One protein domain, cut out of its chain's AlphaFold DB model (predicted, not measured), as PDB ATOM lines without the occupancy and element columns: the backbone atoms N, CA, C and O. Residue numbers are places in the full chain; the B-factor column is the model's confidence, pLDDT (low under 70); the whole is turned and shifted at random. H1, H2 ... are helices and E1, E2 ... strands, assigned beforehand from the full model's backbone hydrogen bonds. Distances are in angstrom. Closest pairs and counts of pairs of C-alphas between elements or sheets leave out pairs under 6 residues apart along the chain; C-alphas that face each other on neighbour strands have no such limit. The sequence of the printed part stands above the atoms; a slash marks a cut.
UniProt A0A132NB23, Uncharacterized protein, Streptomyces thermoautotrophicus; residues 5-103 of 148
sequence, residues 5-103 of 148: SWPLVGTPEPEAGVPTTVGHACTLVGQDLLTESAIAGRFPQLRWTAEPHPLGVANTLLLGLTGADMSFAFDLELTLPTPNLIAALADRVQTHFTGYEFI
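Overview. This is residues 5 to 103 of the 148 residues of an uncharacterized protein of Streptomyces thermoautotrophicus (UniProt A0A132NB23). A strongly twisted antiparallel sheet of four strands has two long helices, H1 and H3, packed side by side over one face, with the short H2 off the sheet beyond the end of H1. The 99 printed residues include three named helices and four named strands, along the chain E1 H1 H2 E2 E3 E4 H3; the sheet's order is E1 E2 E3 E4. The class is mixed, in two layers, helices on one face of a sheet. The whole is compact, with a radius of gyration of the C-alphas of 12.9 A and spans of 37 by 25 by 24 A.

Arrangement. E1, residues 5 to 7, is an edge strand, antiparallel to E2, residues 47 to 52; N 6 and O 48 are within hydrogen-bond range at 3.1 A. H1, residues 20 to 34, is on the sheet over E2, at a height of 9.6 A. H2, residues 37 to 42, is not on the sheet. E2, E3, residues 60 to 67, and E4, residues 70 to 77, form a meander, each strand the antiparallel neighbour of the one before; N 49 and O 64 are 2.9 A apart, N 65 and O 72 2.9 A. H3, residues 82 to 97, is on the same face as H1, over E3 and E4, at a height of 9.3 A. H1 and H3 touch, closest at the C-alphas of Ala 25 and Ile 86, 4.9 A, at a steep tilt of 42 degrees, the same way. In H1, H2 and H3 every O i to N i+4 pair is within hydrogen-bond range.

Along the chain. E1 begins at C-alpha 5 (126.677, -18.138, 68.420). H1 measures 20.9 A, E3 22.9 A, E4 22.6 A and H3 22.7 A, ending at C-alpha 97 (129.683, -31.187, 82.613).

Size, cuts and confidence. The printed part has no cut. The E1 to H1 link is long, 12 residues. No printed residue is under pLDDT 70.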
ATOM      1  N   SER A   5     126.125 -18.102  67.067       93.50
ATOM      2  CA  SER A   5     126.677 -18.138  68.420       93.50
ATOM      3  C   SER A   5     126.371 -16.877  69.223       93.50
ATOM      4  O   SER A   5     126.608 -15.760  68.761       93.50
ATOM      5  N   TRP A   6     125.935 -17.047  70.470       95.50
ATOM      6  CA  TRP A   6     125.611 -15.948  71.386       95.50
ATOM      7  C   TRP A   6     126.158 -16.205  72.804       95.50
ATOM      8  O   TRP A   6     126.530 -17.336  73.126       95.50
ATOM      9  N   PRO A   7     126.294 -15.165  73.652       94.94
ATOM     10  CA  PRO A   7     126.764 -15.320  75.032       94.94
ATOM     11  C   PRO A   7     125.851 -16.229  75.869       94.94
ATOM     12  O   PRO A   7     124.673 -16.357  75.551       94.94
ATOM     13  N   LEU A   8     126.367 -16.799  76.969       93.94
ATOM     14  CA  LEU A   8     125.577 -17.645  77.884       93.94
ATOM     15  C   LEU A   8     124.282 -16.981  78.363       93.94
ATOM     16  O   LEU A   8     123.243 -17.630  78.427       93.94
ATOM     17  N   VAL A   9     124.358 -15.690  78.684       93.38
ATOM     18  CA  VAL A   9     123.218 -14.883  79.113       93.38
ATOM     19  C   VAL A   9     122.931 -13.849  78.039       93.38
ATOM     20  O   VAL A   9     123.789 -13.032  77.703       93.38
ATOM     21  N   GLY A  10     121.714 -13.895  77.508       88.38
ATOM     22  CA  GLY A  10     121.270 -13.060  76.401       88.38
ATOM     23  C   GLY A  10     120.584 -13.887  75.324       88.38
ATOM     24  O   GLY A  10     120.658 -15.115  75.293       88.38
ATOM     25  N   THR A  11     119.901 -13.197  74.420       82.31
ATOM     26  CA  THR A  11     119.175 -13.840  73.328       82.31
ATOM     27  C   THR A  11     120.015 -13.866  72.051       82.31
ATOM     28  O   THR A  11     120.752 -12.909  71.798       82.31
ATOM     29  N   PRO A  12     119.885 -14.911  71.215       87.19
ATOM     30  CA  PRO A  12     120.413 -14.875  69.855       87.19
ATOM     31  C   PRO A  12     119.774 -13.730  69.058       87.19
ATOM     32  O   PRO A  12     118.664 -13.287  69.367       87.19
ATOM     33  N   GLU A  13     120.469 -13.256  68.023       80.69
ATOM     34  CA  GLU A  13     119.918 -12.263  67.095       80.69
ATOM     35  C   GLU A  13     118.646 -12.813  66.414       80.69
ATOM     36  O   GLU A  13     118.611 -13.998  66.081       80.69
ATOM     37  N   PRO A  14     117.591 -12.010  66.188       73.56
ATOM     38  CA  PRO A  14     116.336 -12.498  65.603       73.56
ATOM     39  C   PRO A  14     116.503 -13.221  64.255       73.56
ATOM     40  O   PRO A  14     115.817 -14.204  63.976       73.56
ATOM     41  N   GLU A  15     117.440 -12.769  63.423       74.44
ATOM     42  CA  GLU A  15     117.793 -13.360  62.129       74.44
ATOM     43  C   GLU A  15     118.483 -14.732  62.220       74.44
ATOM     44  O   GLU A  15     118.636 -15.411  61.202       74.44
ATOM     45  N   ALA A  16     118.859 -15.175  63.422       78.69
ATOM     46  CA  ALA A  16     119.487 -16.469  63.665       78.69
ATOM     47  C   ALA A  16     118.573 -17.672  63.388       78.69
ATOM     48  O   ALA A  16     119.053 -18.799  63.297       78.69
ATOM     49  N   GLY A  17     117.253 -17.468  63.321       83.06
ATOM     50  CA  GLY A  17     116.289 -18.565  63.189       83.06
ATOM     51  C   GLY A  17     116.176 -19.453  64.435       83.06
ATOM     52  O   GLY A  17     115.549 -20.508  64.378       83.06
ATOM     53  N   VAL A  18     116.755 -19.031  65.564       90.62
ATOM     54  CA  VAL A  18     116.600 -19.704  66.859       90.62
ATOM     55  C   VAL A  18     115.278 -19.249  67.492       90.62
ATOM     56  O   VAL A  18     115.072 -18.043  67.650       90.62
ATOM     57  N   PRO A  19     114.373 -20.169  67.877       92.19
ATOM     58  CA  PRO A  19     113.122 -19.793  68.528       92.19
ATOM     59  C   PRO A  19     113.357 -18.997  69.817       92.19
ATOM     60  O   PRO A  19     114.262 -19.296  70.598       92.19
ATOM     61  N   THR A  20     112.495 -18.017  70.089       91.81
ATOM     62  CA  THR A  20     112.598 -17.166  71.289       91.81
ATOM     63  C   THR A  20     112.540 -17.972  72.586       91.81
ATOM     64  O   THR A  20     113.243 -17.643  73.539       91.81
ATOM     65  N   THR A  21     111.767 -19.059  72.614       93.44
ATOM     66  CA  THR A  21     111.699 -20.001  73.742       93.44
ATOM     67  C   THR A  21     113.032 -20.699  74.000       93.44
ATOM     68  O   THR A  21     113.425 -20.836  75.156       93.44
ATOM     69  N   VAL A  22     113.767 -21.072  72.947       94.94
ATOM     70  CA  VAL A  22     115.116 -21.649  73.062       94.94
ATOM     71  C   VAL A  22     116.095 -20.603  73.581       94.94
ATOM     72  O   VAL A  22     116.823 -20.879  74.528       94.94
ATOM     73  N   GLY A  23     116.079 -19.388  73.023       95.19
ATOM     74  CA  GLY A  23     116.927 -18.289  73.501       95.19
ATOM     75  C   GLY A  23     116.680 -17.945  74.975       95.19
ATOM     76  O   GLY A  23     117.628 -17.725  75.732       95.19
ATOM     77  N   HIS A  24     115.416 -17.967  75.405       95.38
ATOM     78  CA  HIS A  24     115.037 -17.784  76.803       95.38
ATOM     79  C   HIS A  24     115.550 -18.922  77.695       95.38
ATOM     80  O   HIS A  24     116.197 -18.649  78.701       95.38
ATOM     81  N   ALA A  25     115.346 -20.184  77.300       96.81
ATOM     82  CA  ALA A  25     115.857 -21.333  78.045       96.81
ATOM     83  C   ALA A  25     117.388 -21.304  78.178       96.81
ATOM     84  O   ALA A  25     117.918 -21.506  79.268       96.81
ATOM     85  N   CYS A  26     118.092 -20.971  77.092       97.31
ATOM     86  CA  CYS A  26     119.543 -20.791  77.082       97.31
ATOM     87  C   CYS A  26     119.991 -19.687  78.043       97.31
ATOM     88  O   CYS A  26     120.991 -19.853  78.734       97.31
ATOM     89  N   THR A  27     119.239 -18.586  78.126       97.00
ATOM     90  CA  THR A  27     119.533 -17.495  79.065       97.00
ATOM     91  C   THR A  27     119.420 -17.961  80.515       97.00
ATOM     92  O   THR A  27     120.338 -17.702  81.286       97.00
ATOM     93  N   LEU A  28     118.342 -18.666  80.881       97.69
ATOM     94  CA  LEU A  28     118.132 -19.157  82.252       97.69
ATOM     95  C   LEU A  28     119.204 -20.179  82.656       97.69
ATOM     96  O   LEU A  28     119.863 -20.035  83.677       97.69
ATOM     97  N   VAL A  29     119.454 -21.179  81.809       97.12
ATOM     98  CA  VAL A  29     120.496 -22.183  82.077       97.12
ATOM     99  C   VAL A  29     121.887 -21.544  82.095       97.12
ATOM    100  O   VAL A  29     122.728 -21.901  82.915       97.12
ATOM    101  N   GLY A  30     122.131 -20.563  81.224       95.81
ATOM    102  CA  GLY A  30     123.363 -19.783  81.207       95.81
ATOM    103  C   GLY A  30     123.580 -18.963  82.480       95.81
ATOM    104  O   GLY A  30     124.717 -18.864  82.931       95.81
ATOM    105  N   GLN A  31     122.519 -18.412  83.079       95.44
ATOM    106  CA  GLN A  31     122.594 -17.716  84.368       95.44
ATOM    107  C   GLN A  31     123.071 -18.662  85.473       95.44
ATOM    108  O   GLN A  31     124.036 -18.342  86.160       95.44
ATOM    109  N   ASP A  32     122.478 -19.853  85.569       95.81
ATOM    110  CA  ASP A  32     122.867 -20.853  86.568       95.81
ATOM    111  C   ASP A  32     124.271 -21.426  86.319       95.81
ATOM    112  O   ASP A  32     124.992 -21.763  87.255       95.81
ATOM    113  N   LEU A  33     124.695 -21.542  85.058       93.31
ATOM    114  CA  LEU A  33     126.058 -21.965  84.723       93.31
ATOM    115  C   LEU A  33     127.105 -20.969  85.219       93.31
ATOM    116  O   LEU A  33     128.174 -21.373  85.676       93.31
ATOM    117  N   LEU A  34     126.811 -19.669  85.135       91.19
ATOM    118  CA  LEU A  34     127.731 -18.619  85.573       91.19
ATOM    119  C   LEU A  34     127.945 -18.602  87.090       91.19
ATOM    120  O   LEU A  34     128.923 -18.009  87.544       91.19
ATOM    121  N   THR A  35     127.081 -19.253  87.872       90.38
ATOM    122  CA  THR A  35     127.287 -19.380  89.319       90.38
ATOM    123  C   THR A  35     128.349 -20.425  89.661       90.38
ATOM    124  O   THR A  35     128.866 -20.433  90.773       90.38
ATOM    125  N   GLU A  36     128.707 -21.317  88.735       89.88
ATOM    126  CA  GLU A  36     129.716 -22.344  88.980       89.88
ATOM    127  C   GLU A  36     131.120 -21.843  88.650       89.88
ATOM    128  O   GLU A  36     131.551 -21.809  87.494       89.88
ATOM    129  N   SER A  37     131.868 -21.492  89.695       86.50
ATOM    130  CA  SER A  37     133.232 -20.975  89.571       86.50
ATOM    131  C   SER A  37     134.187 -21.917  88.825       86.50
ATOM    132  O   SER A  37     135.050 -21.436  88.087       86.50
ATOM    133  N   ALA A  38     134.022 -23.241  88.949       86.62
ATOM    134  CA  ALA A  38     134.859 -24.207  88.240       86.62
ATOM    135  C   ALA A  38     134.620 -24.160  86.722       86.62
ATOM    136  O   ALA A  38     135.572 -24.216  85.940       86.62
ATOM    137  N   ILE A  39     133.361 -23.996  86.300       87.06
ATOM    138  CA  ILE A  39     132.986 -23.836  84.892       87.06
ATOM    139  C   ILE A  39     133.448 -22.466  84.391       87.06
ATOM    140  O   ILE A  39     134.132 -22.398  83.372       87.06
ATOM    141  N   ALA A  40     133.149 -21.388  85.120       84.75
ATOM    142  CA  ALA A  40     133.511 -20.027  84.725       84.75
ATOM    143  C   ALA A  40     135.034 -19.828  84.607       84.75
ATOM    144  O   ALA A  40     135.506 -19.177  83.675       84.75
ATOM    145  N   GLY A  41     135.814 -20.416  85.519       84.81
ATOM    146  CA  GLY A  41     137.274 -20.351  85.492       84.81
ATOM    147  C   GLY A  41     137.898 -21.182  84.371       84.81
ATOM    148  O   GLY A  41     138.872 -20.749  83.757       84.81
ATOM    149  N   ARG A  42     137.336 -22.362  84.076       85.50
ATOM    150  CA  ARG A  42     137.854 -23.271  83.040       85.50
ATOM    151  C   ARG A  42     137.413 -22.881  81.629       85.50
ATOM    152  O   ARG A  42     138.167 -23.084  80.682       85.50
ATOM    153  N   PHE A  43     136.224 -22.302  81.486       87.31
ATOM    154  CA  PHE A  43     135.614 -21.941  80.205       87.31
ATOM    155  C   PHE A  43     135.149 -20.468  80.197       87.31
ATOM    156  O   PHE A  43     133.960 -20.187  80.049       87.31
ATOM    157  N   PRO A  44     136.068 -19.488  80.303       79.69
ATOM    158  CA  PRO A  44     135.735 -18.071  80.514       79.69
ATOM    159  C   PRO A  44     135.052 -17.378  79.321       79.69
ATOM    160  O   PRO A  44     134.609 -16.237  79.431       79.69
ATOM    161  N   GLN A  45     134.988 -18.039  78.165       87.19
ATOM    162  CA  GLN A  45     134.362 -17.529  76.941       87.19
ATOM    163  C   GLN A  45     133.319 -18.502  76.406       87.19
ATOM    164  O   GLN A  45     133.198 -18.686  75.197       87.19
ATOM    165  N   LEU A  46     132.608 -19.174  77.307       92.25
ATOM    166  CA  LEU A  46     131.593 -20.122  76.907       92.25
ATOM    167  C   LEU A  46     130.431 -19.426  76.191       92.25
ATOM    168  O   LEU A  46     129.973 -18.354  76.597       92.25
ATOM    169  N   ARG A  47     129.979 -20.020  75.090       95.38
ATOM    170  CA  ARG A  47     128.928 -19.472  74.234       95.38
ATOM    171  C   ARG A  47     127.968 -20.558  73.810       95.38
ATOM    172  O   ARG A  47     128.394 -21.672  73.517       95.38
ATOM    173  N   TRP A  48     126.700 -20.198  73.692       96.62
ATOM    174  CA  TRP A  48     125.730 -21.028  73.001       96.62
ATOM    175  C   TRP A  48     126.029 -21.056  71.507       96.62
ATOM    176  O   TRP A  48     126.510 -20.069  70.936       96.62
ATOM    177  N   THR A  49     125.725 -22.186  70.883       95.19
ATOM    178  CA  THR A  49     125.741 -22.367  69.434       95.19
ATOM    179  C   THR A  49     124.486 -23.081  68.980       95.19
ATOM    180  O   THR A  49     124.032 -23.998  69.658       95.19
ATOM    181  N   ALA A  50     123.950 -22.702  67.826       94.12
ATOM    182  CA  ALA A  50     122.848 -23.416  67.204       94.12
ATOM    183  C   ALA A  50     123.024 -23.531  65.695       94.12
ATOM    184  O   ALA A  50     123.431 -22.576  65.027       94.12
ATOM    185  N   GLU A  51     122.628 -24.686  65.172       91.25
ATOM    186  CA  GLU A  51     122.548 -24.958  63.744       91.25
ATOM    187  C   GLU A  51     121.319 -25.826  63.416       91.25
ATOM    188  O   GLU A  51     120.788 -26.533  64.283       91.25
ATOM    189  N   PRO A  52     120.818 -25.782  62.168       87.25
ATOM    190  CA  PRO A  52     119.793 -26.715  61.723       87.25
ATOM    191  C   PRO A  52     120.271 -28.157  61.883       87.25
ATOM    192  O   PRO A  52     121.417 -28.466  61.568       87.25
ATOM    193  N   HIS A  53     119.375 -29.053  62.296       86.81
ATOM    194  CA  HIS A  53     119.725 -30.461  62.434       86.81
ATOM    195  C   HIS A  53     120.291 -31.023  61.104       86.81
ATOM    196  O   HIS A  53     119.618 -30.898  60.073       86.81
ATOM    197  N   PRO A  54     121.463 -31.695  61.087       83.12
ATOM    198  CA  PRO A  54     122.146 -32.108  59.851       83.12
ATOM    199  C   PRO A  54     121.320 -33.022  58.940       83.12
ATOM    200  O   PRO A  54     121.429 -32.969  57.717       83.12
ATOM    201  N   LEU A  55     120.465 -33.856  59.539       87.56
ATOM    202  CA  LEU A  55     119.552 -34.752  58.816       87.56
ATOM    203  C   LEU A  55     118.194 -34.113  58.470       87.56
ATOM    204  O   LEU A  55     117.306 -34.806  57.984       87.56
ATOM    205  N   GLY A  56     118.002 -32.820  58.748       82.75
ATOM    206  CA  GLY A  56     116.756 -32.106  58.460       82.75
ATOM    207  C   GLY A  56     115.549 -32.600  59.263       82.75
ATOM    208  O   GLY A  56     114.426 -32.563  58.761       82.75
ATOM    209  N   VAL A  57     115.766 -33.089  60.490       86.62
ATOM    210  CA  VAL A  57     114.678 -33.541  61.365       86.62
ATOM    211  C   VAL A  57     113.815 -32.336  61.734       86.62
ATOM    212  O   VAL A  57     114.305 -31.335  62.261       86.62
ATOM    213  N   ALA A  58     112.521 -32.419  61.423       87.06
ATOM    214  CA  ALA A  58     111.578 -31.348  61.714       87.06
ATOM    215  C   ALA A  58     111.501 -31.081  63.224       87.06
ATOM    216  O   ALA A  58     111.590 -32.003  64.032       87.06
ATOM    217  N   ASN A  59     111.307 -29.813  63.595       88.94
ATOM    218  CA  ASN A  59     111.195 -29.368  64.989       88.94
ATOM    219  C   ASN A  59     112.377 -29.780  65.879       88.94
ATOM    220  O   ASN A  59     112.212 -29.932  67.086       88.94
ATOM    221  N   THR A  60     113.559 -29.965  65.291       91.44
ATOM    222  CA  THR A  60     114.786 -30.271  66.023       91.44
ATOM    223  C   THR A  60     115.853 -29.247  65.673       91.44
ATOM    224  O   THR A  60     116.050 -28.910  64.504       91.44
ATOM    225  N   LEU A  61     116.537 -28.749  66.696       91.62
ATOM    226  CA  LEU A  61     117.683 -27.857  66.569       91.62
ATOM    227  C   LEU A  61     118.908 -28.563  67.136       91.62
ATOM    228  O   LEU A  61     118.815 -29.148  68.214       91.62
ATOM    229  N   LEU A  62     120.044 -28.490  66.448       93.94
ATOM    230  CA  LEU A  62     121.301 -28.901  67.054       93.94
ATOM    231  C   LEU A  62     121.807 -27.718  67.883       93.94
ATOM    232  O   LEU A  62     122.241 -26.705  67.336       93.94
ATOM    233  N   LEU A  63     121.658 -27.821  69.203       95.19
ATOM    234  CA  LEU A  63     122.048 -26.792  70.166       95.19
ATOM    235  C   LEU A  63     123.293 -27.258  70.917       95.19
ATOM    236  O   LEU A  63     123.424 -28.434  71.245       95.19
ATOM    237  N   GLY A  64     124.201 -26.341  71.220       94.94
ATOM    238  CA  GLY A  64     125.446 -26.675  71.889       94.94
ATOM    239  C   GLY A  64     126.061 -25.536  72.678       94.94
ATOM    240  O   GLY A  64     125.560 -24.411  72.684       94.94
ATOM    241  N   LEU A  65     127.174 -25.850  73.335       94.88
ATOM    242  CA  LEU A  65     128.064 -24.887  73.965       94.88
ATOM    243  C   LEU A  65     129.469 -25.045  73.391       94.88
ATOM    244  O   LEU A  65     129.976 -26.159  73.236       94.88
ATOM    245  N   THR A  66     130.112 -23.914  73.123       93.44
ATOM    246  CA  THR A  66     131.485 -23.848  72.620       93.44
ATOM    247  C   THR A  66     132.335 -22.913  73.471       93.44
ATOM    248  O   THR A  66     131.859 -21.908  73.998       93.44
ATOM    249  N   GLY A  67     133.608 -23.263  73.617       89.12
ATOM    250  CA  GLY A  67     134.655 -22.519  74.304       89.12
ATOM    251  C   GLY A  67     136.029 -22.984  73.812       89.12
ATOM    252  O   GLY A  67     136.111 -23.860  72.956       89.12
ATOM    253  N   ALA A  68     137.113 -22.410  74.344       82.56
ATOM    254  CA  ALA A  68     138.474 -22.645  73.839       82.56
ATOM    255  C   ALA A  68     138.857 -24.137  73.725       82.56
ATOM    256  O   ALA A  68     139.412 -24.540  72.708       82.56
ATOM    257  N   ASP A  69     138.488 -24.945  74.723       82.50
ATOM    258  CA  ASP A  69     138.817 -26.377  74.803       82.50
ATOM    259  C   ASP A  69     137.570 -27.268  74.921       82.50
ATOM    260  O   ASP A  69     137.646 -28.415  75.361       82.50
ATOM    261  N   MET A  70     136.398 -26.733  74.575       87.06
ATOM    262  CA  MET A  70     135.135 -27.450  74.702       87.06
ATOM    263  C   MET A  70     134.226 -27.148  73.526       87.06
ATOM    264  O   MET A  70     133.973 -25.996  73.188       87.06
ATOM    265  N   SER A  71     133.675 -28.203  72.947       90.12
ATOM    266  CA  SER A  71     132.567 -28.107  72.015       90.12
ATOM    267  C   SER A  71     131.678 -29.310  72.238       90.12
ATOM    268  O   SER A  71     132.135 -30.448  72.131       90.12
ATOM    269  N   PHE A  72     130.412 -29.065  72.539       91.81
ATOM    270  CA  PHE A  72     129.413 -30.120  72.560       91.81
ATOM    271  C   PHE A  72     128.105 -29.604  72.002       91.81
ATOM    272  O   PHE A  72     127.766 -28.438  72.181       91.81
ATOM    273  N   ALA A  73     127.377 -30.493  71.345       93.69
ATOM    274  CA  ALA A  73     126.054 -30.218  70.828       93.69
ATOM    275  C   ALA A  73     125.165 -31.447  71.015       93.69
ATOM    276  O   ALA A  73     125.656 -32.571  71.146       93.69
ATOM    277  N   PHE A  74     123.862 -31.221  71.065       94.00
ATOM    278  CA  PHE A  74     122.842 -32.242  71.224       94.00
ATOM    279  C   PHE A  74     121.560 -31.811  70.516       94.00
ATOM    280  O   PHE A  74     121.296 -30.623  70.312       94.00
ATOM    281  N   ASP A  75     120.749 -32.802  70.173       93.56
ATOM    282  CA  ASP A  75     119.451 -32.571  69.561       93.56
ATOM    283  C   ASP A  75     118.475 -32.018  70.600       93.56
ATOM    284  O   ASP A  75     118.246 -32.622  71.655       93.56
ATOM    285  N   LEU A  76     117.893 -30.863  70.289       93.12
ATOM    286  CA  LEU A  76     116.873 -30.213  71.094       93.12
ATOM    287  C   LEU A  76     115.522 -30.277  70.384       93.12
ATOM    288  O   LEU A  76     115.346 -29.711  69.304       93.12
ATOM    289  N   GLU A  77     114.557 -30.924  71.031       91.88
ATOM    290  CA  GLU A  77     113.175 -30.990  70.569       91.88
ATOM    291  C   GLU A  77     112.447 -29.661  70.836       91.88
ATOM    292  O   GLU A  77     112.301 -29.220  71.976       91.88
ATOM    293  N   LEU A  78     111.960 -29.026  69.769       89.06
ATOM    294  CA  LEU A  78     111.328 -27.703  69.809       89.06
ATOM    295  C   LEU A  78     109.826 -27.749  70.126       89.06
ATOM    296  O   LEU A  78     109.202 -26.706  70.303       89.06
ATOM    297  N   THR A  79     109.237 -28.944  70.175       92.44
ATOM    298  CA  THR A  79     107.817 -29.179  70.484       92.44
ATOM    299  C   THR A  79     107.525 -29.269  71.979       92.44
ATOM    300  O   THR A  79     106.358 -29.316  72.367       92.44
ATOM    301  N   LEU A  80     108.559 -29.274  72.823       91.25
ATOM    302  CA  LEU A  80     108.397 -29.310  74.272       91.25
ATOM    303  C   LEU A  80     107.751 -28.013  74.792       91.25
ATOM    304  O   LEU A  80     108.127 -26.920  74.354       91.25
ATOM    305  N   PRO A  81     106.836 -28.097  75.776       94.94
ATOM    306  CA  PRO A  81     106.412 -26.928  76.537       94.94
ATOM    307  C   PRO A  81     107.619 -26.206  77.148       94.94
ATOM    308  O   PRO A  81     108.593 -26.850  77.540       94.94
ATOM    309  N   THR A  82     107.554 -24.879  77.276       95.44
ATOM    310  CA  THR A  82     108.690 -24.059  77.735       95.44
ATOM    311  C   THR A  82     109.342 -24.562  79.035       95.44
ATOM    312  O   THR A  82     110.566 -24.681  79.047       95.44
ATOM    313  N   PRO A  83     108.605 -24.932  80.104       97.19
ATOM    314  CA  PRO A  83     109.227 -25.459  81.322       97.19
ATOM    315  C   PRO A  83     109.995 -26.767  81.080       97.19
ATOM    316  O   PRO A  83     111.096 -26.953  81.593       97.19
ATOM    317  N   ASN A  84     109.445 -27.656  80.249       97.19
ATOM    318  CA  ASN A  84     110.086 -28.916  79.878       97.19
ATOM    319  C   ASN A  84     111.327 -28.685  79.018       97.19
ATOM    320  O   ASN A  84     112.326 -29.368  79.215       97.19
ATOM    321  N   LEU A  85     111.286 -27.712  78.104       96.56
ATOM    322  CA  LEU A  85     112.438 -27.311  77.300       96.56
ATOM    323  C   LEU A  85     113.584 -26.816  78.193       96.56
ATOM    324  O   LEU A  85     114.725 -27.231  78.007       96.56
ATOM    325  N   ILE A  86     113.277 -25.969  79.182       98.06
ATOM    326  CA  ILE A  86     114.261 -25.446  80.141       98.06
ATOM    327  C   ILE A  86     114.871 -26.589  80.962       98.06
ATOM    328  O   ILE A  86     116.093 -26.700  81.035       98.06
ATOM    329  N   ALA A  87     114.039 -27.460  81.542       97.75
ATOM    330  CA  ALA A  87     114.515 -28.580  82.353       97.75
ATOM    331  C   ALA A  87     115.352 -29.579  81.532       97.75
ATOM    332  O   ALA A  87     116.415 -30.001  81.980       97.75
ATOM    333  N   ALA A  88     114.918 -29.913  80.313       95.94
ATOM    334  CA  ALA A  88     115.659 -30.800  79.418       95.94
ATOM    335  C   ALA A  88     117.004 -30.192  78.993       95.94
ATOM    336  O   ALA A  88     118.014 -30.889  78.964       95.94
ATOM    337  N   LEU A  89     117.036 -28.889  78.696       97.00
ATOM    338  CA  LEU A  89     118.278 -28.182  78.392       97.00
ATOM    339  C   LEU A  89     119.253 -28.238  79.575       97.00
ATOM    340  O   LEU A  89     120.419 -28.587  79.399       97.00
ATOM    341  N   ALA A  90     118.767 -27.935  80.778       97.19
ATOM    342  CA  ALA A  90     119.564 -27.960  81.997       97.19
ATOM    343  C   ALA A  90     120.143 -29.358  82.287       97.19
ATOM    344  O   ALA A  90     121.330 -29.474  82.591       97.19
ATOM    345  N   ASP A  91     119.345 -30.415  82.111       95.19
ATOM    346  CA  ASP A  91     119.768 -31.814  82.264       95.19
ATOM    347  C   ASP A  91     120.867 -32.214  81.262       95.19
ATOM    348  O   ASP A  91     121.885 -32.802  81.636       95.19
ATOM    349  N   ARG A  92     120.722 -31.832  79.985       95.31
ATOM    350  CA  ARG A  92     121.739 -32.097  78.949       95.31
ATOM    351  C   ARG A  92     123.061 -31.404  79.255       95.31
ATOM    352  O   ARG A  92     124.124 -32.009  79.114       95.31
ATOM    353  N   VAL A  93     122.991 -30.151  79.691       95.12
ATOM    354  CA  VAL A  93     124.159 -29.356  80.076       95.12
ATOM    355  C   VAL A  93     124.840 -29.955  81.308       95.12
ATOM    356  O   VAL A  93     126.051 -30.172  81.284       95.12
ATOM    357  N   GLN A  94     124.076 -30.300  82.349       94.31
ATOM    358  CA  GLN A  94     124.594 -30.987  83.536       94.31
ATOM    359  C   GLN A  94     125.274 -32.308  83.165       94.31
ATOM    360  O   GLN A  94     126.390 -32.583  83.614       94.31
ATOM    361  N   THR A  95     124.628 -33.117  82.324       91.69
ATOM    362  CA  THR A  95     125.166 -34.404  81.871       91.69
ATOM    363  C   THR A  95     126.509 -34.221  81.171       91.69
ATOM    364  O   THR A  95     127.443 -34.977  81.434       91.69
ATOM    365  N   HIS A  96     126.640 -33.199  80.318       91.62
ATOM    366  CA  HIS A  96     127.914 -32.900  79.669       91.62
ATOM    367  C   HIS A  96     129.002 -32.541  80.689       91.62
ATOM    368  O   HIS A  96     130.098 -33.103  80.648       91.62
ATOM    369  N   PHE A  97     128.700 -31.643  81.631       89.44
ATOM    370  CA  PHE A  97     129.683 -31.187  82.613       89.44
ATOM    371  C   PHE A  97     130.095 -32.262  83.623       89.44
ATOM    372  O   PHE A  97     131.247 -32.271  84.049       89.44
ATOM    373  N   THR A  98     129.217 -33.224  83.916       82.25
ATOM    374  CA  THR A  98     129.541 -34.403  84.743       82.25
ATOM    375  C   THR A  98     130.684 -35.244  84.143       82.25
ATOM    376  O   THR A  98     131.344 -35.995  84.857       82.25
ATOM    377  N   GLY A  99     130.962 -35.117  82.839       79.19
ATOM    378  CA  GLY A  99     132.096 -35.779  82.186       79.19
ATOM    379  C   GLY A  99     133.467 -35.160  82.488       79.19
ATOM    380  O   GLY A  99     134.485 -35.771  82.160       79.19
ATOM    381  N   TYR A 100     133.522 -33.973  83.102       80.38
ATOM    382  CA  TYR A 100     134.777 -33.316  83.464       80.38
ATOM    383  C   TYR A 100     135.153 -33.620  84.907       80.38
ATOM    384  O   TYR A 100     134.352 -33.479  85.829       80.38
ATOM    385  N   GLU A 101     136.422 -33.971  85.106       75.75
ATOM    386  CA  GLU A 101     136.972 -34.170  86.441       75.75
ATOM    387  C   GLU A 101     136.747 -32.917  87.304       75.75
ATOM    388  O   GLU A 101     137.052 -31.797  86.880       75.75
ATOM    389  N   PHE A 102     136.213 -33.129  88.510       75.75
ATOM    390  CA  PHE A 102     135.943 -32.104  89.524       75.75
ATOM    391  C   PHE A 102     134.861 -31.064  89.185       75.75
ATOM    392  O   PHE A 102     134.763 -30.065  89.895       75.75
ATOM    393  N   ILE A 103     134.026 -31.284  88.162       82.81
ATOM    394  CA  ILE A 103     132.847 -30.442  87.908       82.81
ATOM    395  C   ILE A 103     131.579 -31.204  88.298       82.81
ATOM    396  O   ILE A 103     131.197 -32.179  87.658       82.81
TER     397      ILE A 103